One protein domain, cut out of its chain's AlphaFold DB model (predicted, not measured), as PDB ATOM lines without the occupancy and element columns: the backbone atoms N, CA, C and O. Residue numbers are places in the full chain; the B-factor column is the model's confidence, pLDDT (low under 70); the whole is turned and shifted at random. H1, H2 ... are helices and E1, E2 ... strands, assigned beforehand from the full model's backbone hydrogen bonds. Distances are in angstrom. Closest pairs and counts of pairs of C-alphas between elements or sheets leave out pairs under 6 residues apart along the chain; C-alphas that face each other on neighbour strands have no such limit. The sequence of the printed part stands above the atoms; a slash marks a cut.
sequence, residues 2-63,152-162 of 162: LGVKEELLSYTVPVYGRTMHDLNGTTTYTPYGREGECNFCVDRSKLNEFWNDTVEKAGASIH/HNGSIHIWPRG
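AT A GLANCE: This is residues 2 to 63 and 152 to 162 of the 162 residues of an uncharacterized protein of Perkinsus olseni (UniProt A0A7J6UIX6). The model is a long, thin shape with a small three-stranded sheet of E3, E2 and E5 at one end, a short two-stranded ribbon of E1 and E4 in the middle, and two helices, short H1 and longer H2, at the other end. E1 runs on into E2, which joins the ribbon to the sheet, while E4 leads by a tight link into H2. The printed part has 73 residues, with two named helices and five named strands in the order H1, E1, E2, E3, E4, H2, E5; the class is mixed, helices and strands. The larger sheet, in the order E3, E2, E5, is mixed, and the pair E1 and E4 is antiparallel. The whole is only just extended, close to loose, with a radius of gyration of the C-alphas of 17.2 A, and spans 55 by 28 by 18 A.

HOW THE PARTS SIT: H1, residues 5 to 9, is close but not clearly touching H2, residues 44 to 57; their closest C-alphas, those of Leu 8 and Phe 50, are 7.6 A apart. E1, residues 12 to 15, and E4, residues 39 to 42, are antiparallel neighbours at 144 degrees, with N 15 and O 39 at 2.7 A and N 41 and O 13 at 2.8 A, within hydrogen-bond range. E1 runs on into E2, residues 17 to 21, at 67 degrees across a break of 1 residue, and the two meet only through their link. E2 and E3, residues 27 to 31, form an antiparallel hairpin at 163 degrees, with N 18 and O 30 at 2.8 A. E5, residues 155 to 158, is the parallel neighbour of E2 at 33 degrees, with N 19 and O 156 at 2.8 A. E3 and E5 are the edge strands, and E2 is the inner one. The closest C-alphas of E1 and E5, those of Val 15 and Ser 155, are 4.9 A apart. H1 and H2 are not on this sheet. In H1 and H2 every O i to N i+4 pair is within hydrogen-bond range.

IN THESE COORDINATES: H1 begins at C-alpha 5, (234.883, 183.324, 189.665), and is 6.1 A long. E1 measures 9.4 A, E2 and E3 13.3 A each, and E4 9.8 A. H2 is 20.1 A long and ends at C-alpha 57, (225.650, 195.801, 190.844). E5, 9.4 A long, ends at C-alpha 158, (226.264, 157.275, 196.667).

THE WHOLE: The two C-alphas farthest apart, those of Asn 24 and Gly 59, are 55.4 A from each other. Residues 64 to 151 are not printed, and C-alphas 63 and 152 are 41.4 A apart across this cut, in the link from H2 to E5. Of the links that are printed whole, that from E3 to E4 is short, with 7 residues, and the others are tight. The mean pLDDT of the printed part is 94.0, and no printed residue is under 70.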
ATOM      1  N   LEU A   2     232.598 187.890 183.597       77.88
ATOM      2  CA  LEU A   2     232.247 188.871 184.643       77.88
ATOM      3  C   LEU A   2     233.307 189.040 185.752       77.88
ATOM      4  O   LEU A   2     233.158 189.902 186.602       77.88
ATOM      5  N   GLY A   3     234.369 188.227 185.770       90.50
ATOM      6  CA  GLY A   3     235.454 188.349 186.754       90.50
ATOM      7  C   GLY A   3     235.124 187.818 188.155       90.50
ATOM      8  O   GLY A   3     235.981 187.845 189.023       90.50
ATOM      9  N   VAL A   4     233.929 187.264 188.366       93.88
ATOM     10  CA  VAL A   4     233.414 186.896 189.699       93.88
ATOM     11  C   VAL A   4     233.746 185.465 190.156       93.88
ATOM     12  O   VAL A   4     233.190 184.965 191.129       93.88
ATOM     13  N   LYS A   5     234.624 184.757 189.436       93.69
ATOM     14  CA  LYS A   5     234.883 183.324 189.665       93.69
ATOM     15  C   LYS A   5     235.443 183.047 191.062       93.69
ATOM     16  O   LYS A   5     234.992 182.116 191.715       93.69
ATOM     17  N   GLU A   6     236.451 183.803 191.482       94.19
ATOM     18  CA  GLU A   6     237.144 183.577 192.758       94.19
ATOM     19  C   GLU A   6     236.214 183.830 193.946       94.19
ATOM     20  O   GLU A   6     236.153 183.019 194.867       94.19
ATOM     21  N   GLU A   7     235.423 184.902 193.866       94.44
ATOM     22  CA  GLU A   7     234.386 185.218 194.845       94.44
ATOM     23  C   GLU A   7     233.343 184.100 194.912       94.44
ATOM     24  O   GLU A   7     233.078 183.575 195.990       94.44
ATOM     25  N   LEU A   8     232.830 183.649 193.763       94.44
ATOM     26  CA  LEU A   8     231.861 182.560 193.718       94.44
ATOM     27  C   LEU A   8     232.413 181.265 194.335       94.44
ATOM     28  O   LEU A   8     231.725 180.607 195.111       94.44
ATOM     29  N   LEU A   9     233.660 180.904 194.018       94.50
ATOM     30  CA  LEU A   9     234.292 179.692 194.543       94.50
ATOM     31  C   LEU A   9     234.453 179.719 196.069       94.50
ATOM     32  O   LEU A   9     234.440 178.652 196.682       94.50
ATOM     33  N   SER A  10     234.525 180.899 196.692       94.69
ATOM     34  CA  SER A  10     234.581 181.032 198.155       94.69
ATOM     35  C   SER A  10     233.312 180.538 198.871       94.69
ATOM     36  O   SER A  10     233.371 180.179 200.046       94.69
ATOM     37  N   TYR A  11     232.180 180.445 198.161       93.38
ATOM     38  CA  TYR A  11     230.920 179.898 198.678       93.38
ATOM     39  C   TYR A  11     230.786 178.382 198.493       93.38
ATOM     40  O   TYR A  11     229.741 177.812 198.817       93.38
ATOM     41  N   THR A  12     231.806 177.728 197.940       94.62
ATOM     42  CA  THR A  12     231.731 176.326 197.527       94.62
ATOM     43  C   THR A  12     232.646 175.424 198.339       94.62
ATOM     44  O   THR A  12     233.634 175.863 198.924       94.62
ATOM     45  N   VAL A  13     232.333 174.129 198.338       92.06
ATOM     46  CA  VAL A  13     233.193 173.079 198.888       92.06
ATOM     47  C   VAL A  13     233.685 172.204 197.735       92.06
ATOM     48  O   VAL A  13     232.850 171.669 196.996       92.06
ATOM     49  N   PRO A  14     235.004 172.031 197.546       94.12
ATOM     50  CA  PRO A  14     235.519 171.148 196.514       94.12
ATOM     51  C   PRO A  14     235.224 169.683 196.852       94.12
ATOM     52  O   PRO A  14     235.340 169.233 197.992       94.12
ATOM     53  N   VAL A  15     234.863 168.929 195.824       94.94
ATOM     54  CA  VAL A  15     234.546 167.507 195.872       94.94
ATOM     55  C   VAL A  15     235.391 166.808 194.813       94.94
ATOM     56  O   VAL A  15     235.214 167.032 193.617       94.94
ATOM     57  N   TYR A  16     236.303 165.944 195.244       95.94
ATOM     58  CA  TYR A  16     237.345 165.352 194.396       95.94
ATOM     59  C   TYR A  16     236.975 163.983 193.824       95.94
ATOM     60  O   TYR A  16     237.644 163.481 192.921       95.94
ATOM     61  N   GLY A  17     235.898 163.376 194.313       95.56
ATOM     62  CA  GLY A  17     235.475 162.069 193.841       95.56
ATOM     63  C   GLY A  17     234.132 161.626 194.385       95.56
ATOM     64  O   GLY A  17     233.332 162.416 194.893       95.56
ATOM     65  N   ARG A  18     233.899 160.324 194.262       96.12
ATOM     66  CA  ARG A  18     232.691 159.629 194.700       96.12
ATOM     67  C   ARG A  18     233.063 158.588 195.747       96.12
ATOM     68  O   ARG A  18     234.039 157.864 195.567       96.12
ATOM     69  N   THR A  19     232.253 158.487 196.789       96.62
ATOM     70  CA  THR A  19     232.304 157.409 197.777       96.62
ATOM     71  C   THR A  19     231.068 156.537 197.604       96.62
ATOM     72  O   THR A  19     229.947 156.981 197.852       96.62
ATOM     73  N   MET A  20     231.267 155.298 197.165       96.38
ATOM     74  CA  MET A  20     230.201 154.318 196.965       96.38
ATOM     75  C   MET A  20     229.994 153.508 198.243       96.38
ATOM     76  O   MET A  20     230.967 153.004 198.797       96.38
ATOM     77  N   HIS A  21     228.744 153.356 198.680       96.19
ATOM     78  CA  HIS A  21     228.355 152.579 199.860       96.19
ATOM     79  C   HIS A  21     227.612 151.296 199.462       96.19
ATOM     80  O   HIS A  21     226.454 151.332 199.018       96.19
ATOM     81  N   ASP A  22     228.272 150.155 199.646       95.88
ATOM     82  CA  ASP A  22     227.719 148.823 199.380       95.88
ATOM     83  C   ASP A  22     226.720 148.387 200.479       95.88
ATOM     84  O   ASP A  22     226.664 148.954 201.573       95.88
ATOM     85  N   LEU A  23     225.900 147.373 200.198       95.44
ATOM     86  CA  LEU A  23     224.934 146.776 201.125       95.44
ATOM     87  C   LEU A  23     225.600 146.116 202.340       95.44
ATOM     88  O   LEU A  23     225.001 146.072 203.409       95.44
ATOM     89  N   ASN A  24     226.831 145.624 202.191       95.56
ATOM     90  CA  ASN A  24     227.611 145.040 203.289       95.56
ATOM     91  C   ASN A  24     228.328 146.093 204.164       95.56
ATOM     92  O   ASN A  24     229.041 145.717 205.091       95.56
ATOM     93  N   GLY A  25     228.158 147.390 203.874       93.25
ATOM     94  CA  GLY A  25     228.799 148.493 204.596       93.25
ATOM     95  C   GLY A  25     230.198 148.865 204.096       93.25
ATOM     96  O   GLY A  25     230.790 149.810 204.613       93.25
ATOM     97  N   THR A  26     230.732 148.169 203.089       95.31
ATOM     98  CA  THR A  26     232.021 148.519 202.481       95.31
ATOM     99  C   THR A  26     231.893 149.820 201.700       95.31
ATOM    100  O   THR A  26     230.936 150.022 200.946       95.31
ATOM    101  N   THR A  27     232.895 150.684 201.844       95.88
ATOM    102  CA  THR A  27     233.014 151.911 201.062       95.88
ATOM    103  C   THR A  27     234.155 151.814 200.060       95.88
ATOM    104  O   THR A  27     235.213 151.251 200.339       95.88
ATOM    105  N   THR A  28     233.942 152.361 198.866       96.00
ATOM    106  CA  THR A  28     234.989 152.497 197.844       96.00
ATOM    107  C   THR A  28     235.042 153.928 197.337       96.00
ATOM    108  O   THR A  28     234.016 154.519 196.997       96.00
ATOM    109  N   TYR A  29     236.248 154.490 197.298       95.69
ATOM    110  CA  TYR A  29     236.491 155.832 196.784       95.69
ATOM    111  C   TYR A  29     236.958 155.770 195.331       95.69
ATOM    112  O   TYR A  29     237.824 154.971 194.978       95.69
ATOM    113  N   THR A  30     236.397 156.629 194.485       95.25
ATOM    114  CA  THR A  30     236.825 156.810 193.096       95.25
ATOM    115  C   THR A  30     237.008 158.303 192.818       95.25
ATOM    116  O   THR A  30     236.014 159.037 192.865       95.25
ATOM    117  N   PRO A  31     238.234 158.781 192.527       96.06
ATOM    118  CA  PRO A  31     238.451 160.180 192.166       96.06
ATOM    119  C   PRO A  31     237.745 160.516 190.846       96.06
ATOM    120  O   PRO A  31     237.545 159.645 189.999       96.06
ATOM    121  N   TYR A  32     237.372 161.783 190.652       95.31
ATOM    122  CA  TYR A  32     236.809 162.238 189.378       95.31
ATOM    123  C   TYR A  32     237.836 162.213 188.248       95.31
ATOM    124  O   TYR A  32     237.482 161.885 187.117       95.31
ATOM    125  N   GLY A  33     239.086 162.556 188.558       93.12
ATOM    126  CA  GLY A  33     240.139 162.722 187.570       93.12
ATOM    127  C   GLY A  33     241.528 162.773 188.196       93.12
ATOM    128  O   GLY A  33     241.811 162.080 189.177       93.12
ATOM    129  N   ARG A  34     242.408 163.564 187.586       93.69
ATOM    130  CA  ARG A  34     243.781 163.783 188.054       93.69
ATOM    131  C   ARG A  34     243.804 164.689 189.283       93.69
ATOM    132  O   ARG A  34     242.805 165.285 189.674       93.69
ATOM    133  N   GLU A  35     244.979 164.797 189.891       89.62
ATOM    134  CA  GLU A  35     245.207 165.682 191.029       89.62
ATOM    135  C   GLU A  35     244.776 167.127 190.714       89.62
ATOM    136  O   GLU A  35     245.128 167.683 189.674       89.62
ATOM    137  N   GLY A  36     243.977 167.711 191.610       88.19
ATOM    138  CA  GLY A  36     243.417 169.058 191.468       88.19
ATOM    139  C   GLY A  36     242.100 169.148 190.686       88.19
ATOM    140  O   GLY A  36     241.422 170.170 190.781       88.19
ATOM    141  N   GLU A  37     241.685 168.102 189.964       94.50
ATOM    142  CA  GLU A  37     240.390 168.085 189.274       94.50
ATOM    143  C   GLU A  37     239.260 167.762 190.262       94.50
ATOM    144  O   GLU A  37     239.248 166.715 190.912       94.50
ATOM    145  N   CYS A  38     238.294 168.673 190.385       95.62
ATOM    146  CA  CYS A  38     237.176 168.542 191.312       95.62
ATOM    147  C   CYS A  38     235.888 169.153 190.759       95.62
ATOM    148  O   CYS A  38     235.902 169.997 189.860       95.62
ATOM    149  N   ASN A  39     234.773 168.731 191.346       95.50
ATOM    150  CA  ASN A  39     233.501 169.436 191.272       95.50
ATOM    151  C   ASN A  39     233.353 170.346 192.494       95.50
ATOM    152  O   ASN A  39     234.011 170.140 193.510       95.50
ATOM    153  N   PHE A  40     232.443 171.313 192.426       94.81
ATOM    154  CA  PHE A  40     232.153 172.217 193.534       94.81
ATOM    155  C   PHE A  40     230.722 172.009 194.018       94.81
ATOM    156  O   PHE A  40     229.776 172.091 193.236       94.81
ATOM    157  N   CYS A  41     230.570 171.726 195.307       93.44
ATOM    158  CA  CYS A  41     229.280 171.723 195.977       93.44
ATOM    159  C   CYS A  41     228.958 173.146 196.435       93.44
ATOM    160  O   CYS A  41     229.810 173.810 197.026       93.44
ATOM    161  N   VAL A  42     227.745 173.616 196.167       95.31
ATOM    162  CA  VAL A  42     227.292 174.962 196.522       95.31
ATOM    163  C   VAL A  42     225.835 174.912 196.952       95.31
ATOM    164  O   VAL A  42     225.041 174.151 196.400       95.31
ATOM    165  N   ASP A  43     225.484 175.733 197.937       94.69
ATOM    166  CA  ASP A  43     224.093 175.928 198.322       94.69
ATOM    167  C   ASP A  43     223.346 176.716 197.232       94.69
ATOM    168  O   ASP A  43     223.804 177.768 196.778       94.69
ATOM    169  N   ARG A  44     222.191 176.199 196.798       96.19
ATOM    170  CA  ARG A  44     221.428 176.790 195.690       96.19
ATOM    171  C   ARG A  44     220.901 178.184 196.031       96.19
ATOM    172  O   ARG A  44     220.896 179.044 195.152       96.19
ATOM    173  N   SER A  45     220.462 178.405 197.269       96.12
ATOM    174  CA  SER A  45     219.930 179.698 197.703       96.12
ATOM    175  C   SER A  45     221.036 180.746 197.723       96.12
ATOM    176  O   SER A  45     220.884 181.789 197.094       96.12
ATOM    177  N   LYS A  46     222.199 180.420 198.301       95.56
ATOM    178  CA  LYS A  46     223.382 181.295 198.291       95.56
ATOM    179  C   LYS A  46     223.868 181.611 196.882       95.56
ATOM    180  O   LYS A  46     224.224 182.749 196.601       95.56
ATOM    181  N   LEU A  47     223.879 180.621 195.985       96.62
ATOM    182  CA  LEU A  47     224.241 180.845 194.585       96.62
ATOM    183  C   LEU A  47     223.282 181.835 193.911       96.62
ATOM    184  O   LEU A  47     223.718 182.686 193.139       96.62
ATOM    185  N   ASN A  48     221.983 181.724 194.191       96.81
ATOM    186  CA  ASN A  48     220.975 182.619 193.637       96.81
ATOM    187  C   ASN A  48     221.100 184.045 194.197       96.81
ATOM    188  O   ASN A  48     221.079 185.002 193.431       96.81
ATOM    189  N   GLU A  49     221.284 184.183 195.512       95.94
ATOM    190  CA  GLU A  49     221.551 185.466 196.180       95.94
ATOM    191  C   GLU A  49     222.784 186.153 195.583       95.94
ATOM    192  O   GLU A  49     222.706 187.301 195.154       95.94
ATOM    193  N   PHE A  50     223.887 185.412 195.449       96.62
ATOM    194  CA  PHE A  50     225.111 185.902 194.824       96.62
ATOM    195  C   PHE A  50     224.866 186.459 193.416       96.62
ATOM    196  O   PHE A  50     225.377 187.527 193.072       96.62
ATOM    197  N   TRP A  51     224.090 185.753 192.587       96.50
ATOM    198  CA  TRP A  51     223.807 186.217 191.231       96.50
ATOM    199  C   TRP A  51     222.890 187.433 191.203       96.50
ATOM    200  O   TRP A  51     223.175 188.338 190.423       96.50
ATOM    201  N   ASN A  52     221.861 187.491 192.051       96.50
ATOM    202  CA  ASN A  52     220.996 188.668 192.164       96.50
ATOM    203  C   ASN A  52     221.823 189.916 192.506       96.50
ATOM    204  O   ASN A  52     221.806 190.886 191.751       96.50
ATOM    205  N   ASP A  53     222.651 189.836 193.550       95.44
ATOM    206  CA  ASP A  53     223.538 190.930 193.950       95.44
ATOM    207  C   ASP A  53     224.511 191.318 192.828       95.44
ATOM    208  O   ASP A  53     224.782 192.498 192.589       95.44
ATOM    209  N   THR A  54     225.071 190.321 192.139       95.69
ATOM    210  CA  THR A  54     226.054 190.536 191.071       95.69
ATOM    211  C   THR A  54     225.441 191.276 189.886       95.69
ATOM    212  O   THR A  54     226.053 192.211 189.367       95.69
ATOM    213  N   VAL A  55     224.247 190.876 189.436       95.12
ATOM    214  CA  VAL A  55     223.622 191.496 188.261       95.12
ATOM    215  C   VAL A  55     223.055 192.877 188.580       95.12
ATOM    216  O   VAL A  55     223.182 193.772 187.745       95.12
ATOM    217  N   GLU A  56     222.525 193.099 189.787       95.81
ATOM    218  CA  GLU A  56     222.089 194.431 190.225       95.81
ATOM    219  C   GLU A  56     223.265 195.412 190.290       95.81
ATOM    220  O   GLU A  56     223.183 196.517 189.752       95.81
ATOM    221  N   LYS A  57     224.413 194.994 190.847       94.56
ATOM    222  CA  LYS A  57     225.650 195.801 190.844       94.56
ATOM    223  C   LYS A  57     226.152 196.109 189.432       94.56
ATOM    224  O   LYS A  57     226.757 197.157 189.213       94.56
ATOM    225  N   ALA A  58     225.905 195.213 188.478       95.25
ATOM    226  CA  ALA A  58     226.218 195.426 187.067       95.25
ATOM    227  C   ALA A  58     225.197 196.328 186.341       95.25
ATOM    228  O   ALA A  58     225.398 196.645 185.169       95.25
ATOM    229  N   GLY A  59     224.128 196.759 187.023       96.38
ATOM    230  CA  GLY A  59     223.116 197.684 186.514       96.38
ATOM    231  C   GLY A  59     221.845 197.023 185.974       96.38
ATOM    232  O   GLY A  59     221.005 197.719 185.404       96.38
ATOM    233  N   ALA A  60     221.678 195.705 186.125       96.25
ATOM    234  CA  ALA A  60     220.426 195.042 185.774       96.25
ATOM    235  C   ALA A  60     219.323 195.388 186.787       96.25
ATOM    236  O   ALA A  60     219.578 195.510 187.981       96.25
ATOM    237  N   SER A  61     218.085 195.522 186.312       96.94
ATOM    238  CA  SER A  61     216.906 195.654 187.176       96.94
ATOM    239  C   SER A  61     216.236 194.294 187.336       96.94
ATOM    240  O   SER A  61     215.922 193.645 186.337       96.94
ATOM    241  N   ILE A  62     216.008 193.870 188.579       97.00
ATOM    242  CA  ILE A  62     215.299 192.626 188.886       97.00
ATOM    243  C   ILE A  62     213.891 192.964 189.373       97.00
ATOM    244  O   ILE A  62     213.701 193.751 190.299       97.00
ATOM    245  N   HIS A  63     212.889 192.343 188.756       96.94
ATOM    246  CA  HIS A  63     211.490 192.487 189.147       96.94
ATOM    247  C   HIS A  63     210.972 191.157 189.699       96.94
ATOM    248  O   HIS A  63     210.566 190.273 188.945       96.94
ATOM    249  N   HIS A 152     233.066 161.141 205.327       77.81
ATOM    250  CA  HIS A 152     234.285 161.697 204.751       77.81
ATOM    251  C   HIS A 152     233.992 162.922 203.874       77.81
ATOM    252  O   HIS A 152     233.352 162.822 202.828       77.81
ATOM    253  N   ASN A 153     234.517 164.074 204.280       78.88
ATOM    254  CA  ASN A 153     234.398 165.307 203.514       78.88
ATOM    255  C   ASN A 153     235.199 165.231 202.201       78.88
ATOM    256  O   ASN A 153     236.200 164.529 202.108       78.88
ATOM    257  N   GLY A 154     234.754 165.955 201.169       86.88
ATOM    258  CA  GLY A 154     235.454 166.025 199.876       86.88
ATOM    259  C   GLY A 154     235.053 164.963 198.844       86.88
ATOM    260  O   GLY A 154     235.707 164.845 197.806       86.88
ATOM    261  N   SER A 155     233.964 164.220 199.069       93.50
ATOM    262  CA  SER A 155     233.408 163.265 198.098       93.50
ATOM    263  C   SER A 155     231.876 163.321 198.030       93.50
ATOM    264  O   SER A 155     231.224 163.678 199.007       93.50
ATOM    265  N   ILE A 156     231.286 162.968 196.882       95.00
ATOM    266  CA  ILE A 156     229.839 162.712 196.785       95.00
ATOM    267  C   ILE A 156     229.581 161.282 197.243       95.00
ATOM    268  O   ILE A 156     230.152 160.343 196.688       95.00
ATOM    269  N   HIS A 157     228.698 161.109 198.220       95.19
ATOM    270  CA  HIS A 157     228.326 159.792 198.723       95.19
ATOM    271  C   HIS A 157     227.139 159.211 197.948       95.19
ATOM    272  O   HIS A 157     226.135 159.888 197.744       95.19
ATOM    273  N   ILE A 158     227.253 157.952 197.517       96.31
ATOM    274  CA  ILE A 158     226.264 157.275 196.667       96.31
ATOM    275  C   ILE A 158     225.943 155.897 197.253       96.31
ATOM    276  O   ILE A 158     226.845 155.107 197.521       96.31
ATOM    277  N   TRP A 159     224.652 155.586 197.391       96.56
ATOM    278  CA  TRP A 159     224.139 154.276 197.810       96.56
ATOM    279  C   TRP A 159     223.382 153.632 196.638       96.56
ATOM    280  O   TRP A 159     222.166 153.787 196.546       96.56
ATOM    281  N   PRO A 160     224.062 152.936 195.711       94.94
ATOM    282  CA  PRO A 160     223.404 152.324 194.556       94.94
ATOM    283  C   PRO A 160     222.547 151.129 194.992       94.94
ATOM    284  O   PRO A 160     223.023 150.293 195.763       94.94
ATOM    285  N   ARG A 161     221.294 151.030 194.529       94.38
ATOM    286  CA  ARG A 161     220.359 149.952 194.925       94.38
ATOM    287  C   ARG A 161     219.653 149.246 193.755       94.38
ATOM    288  O   ARG A 161     218.776 148.427 194.013       94.38
ATOM    289  N   GLY A 162     220.106 149.483 192.522       80.38
ATOM    290  CA  GLY A 162     219.447 149.031 191.289       80.38
ATOM    291  C   GLY A 162     218.725 150.180 190.616       80.38
ATOM    292  O   GLY A 162     217.956 150.857 191.329       80.38
TER     293      GLY A 162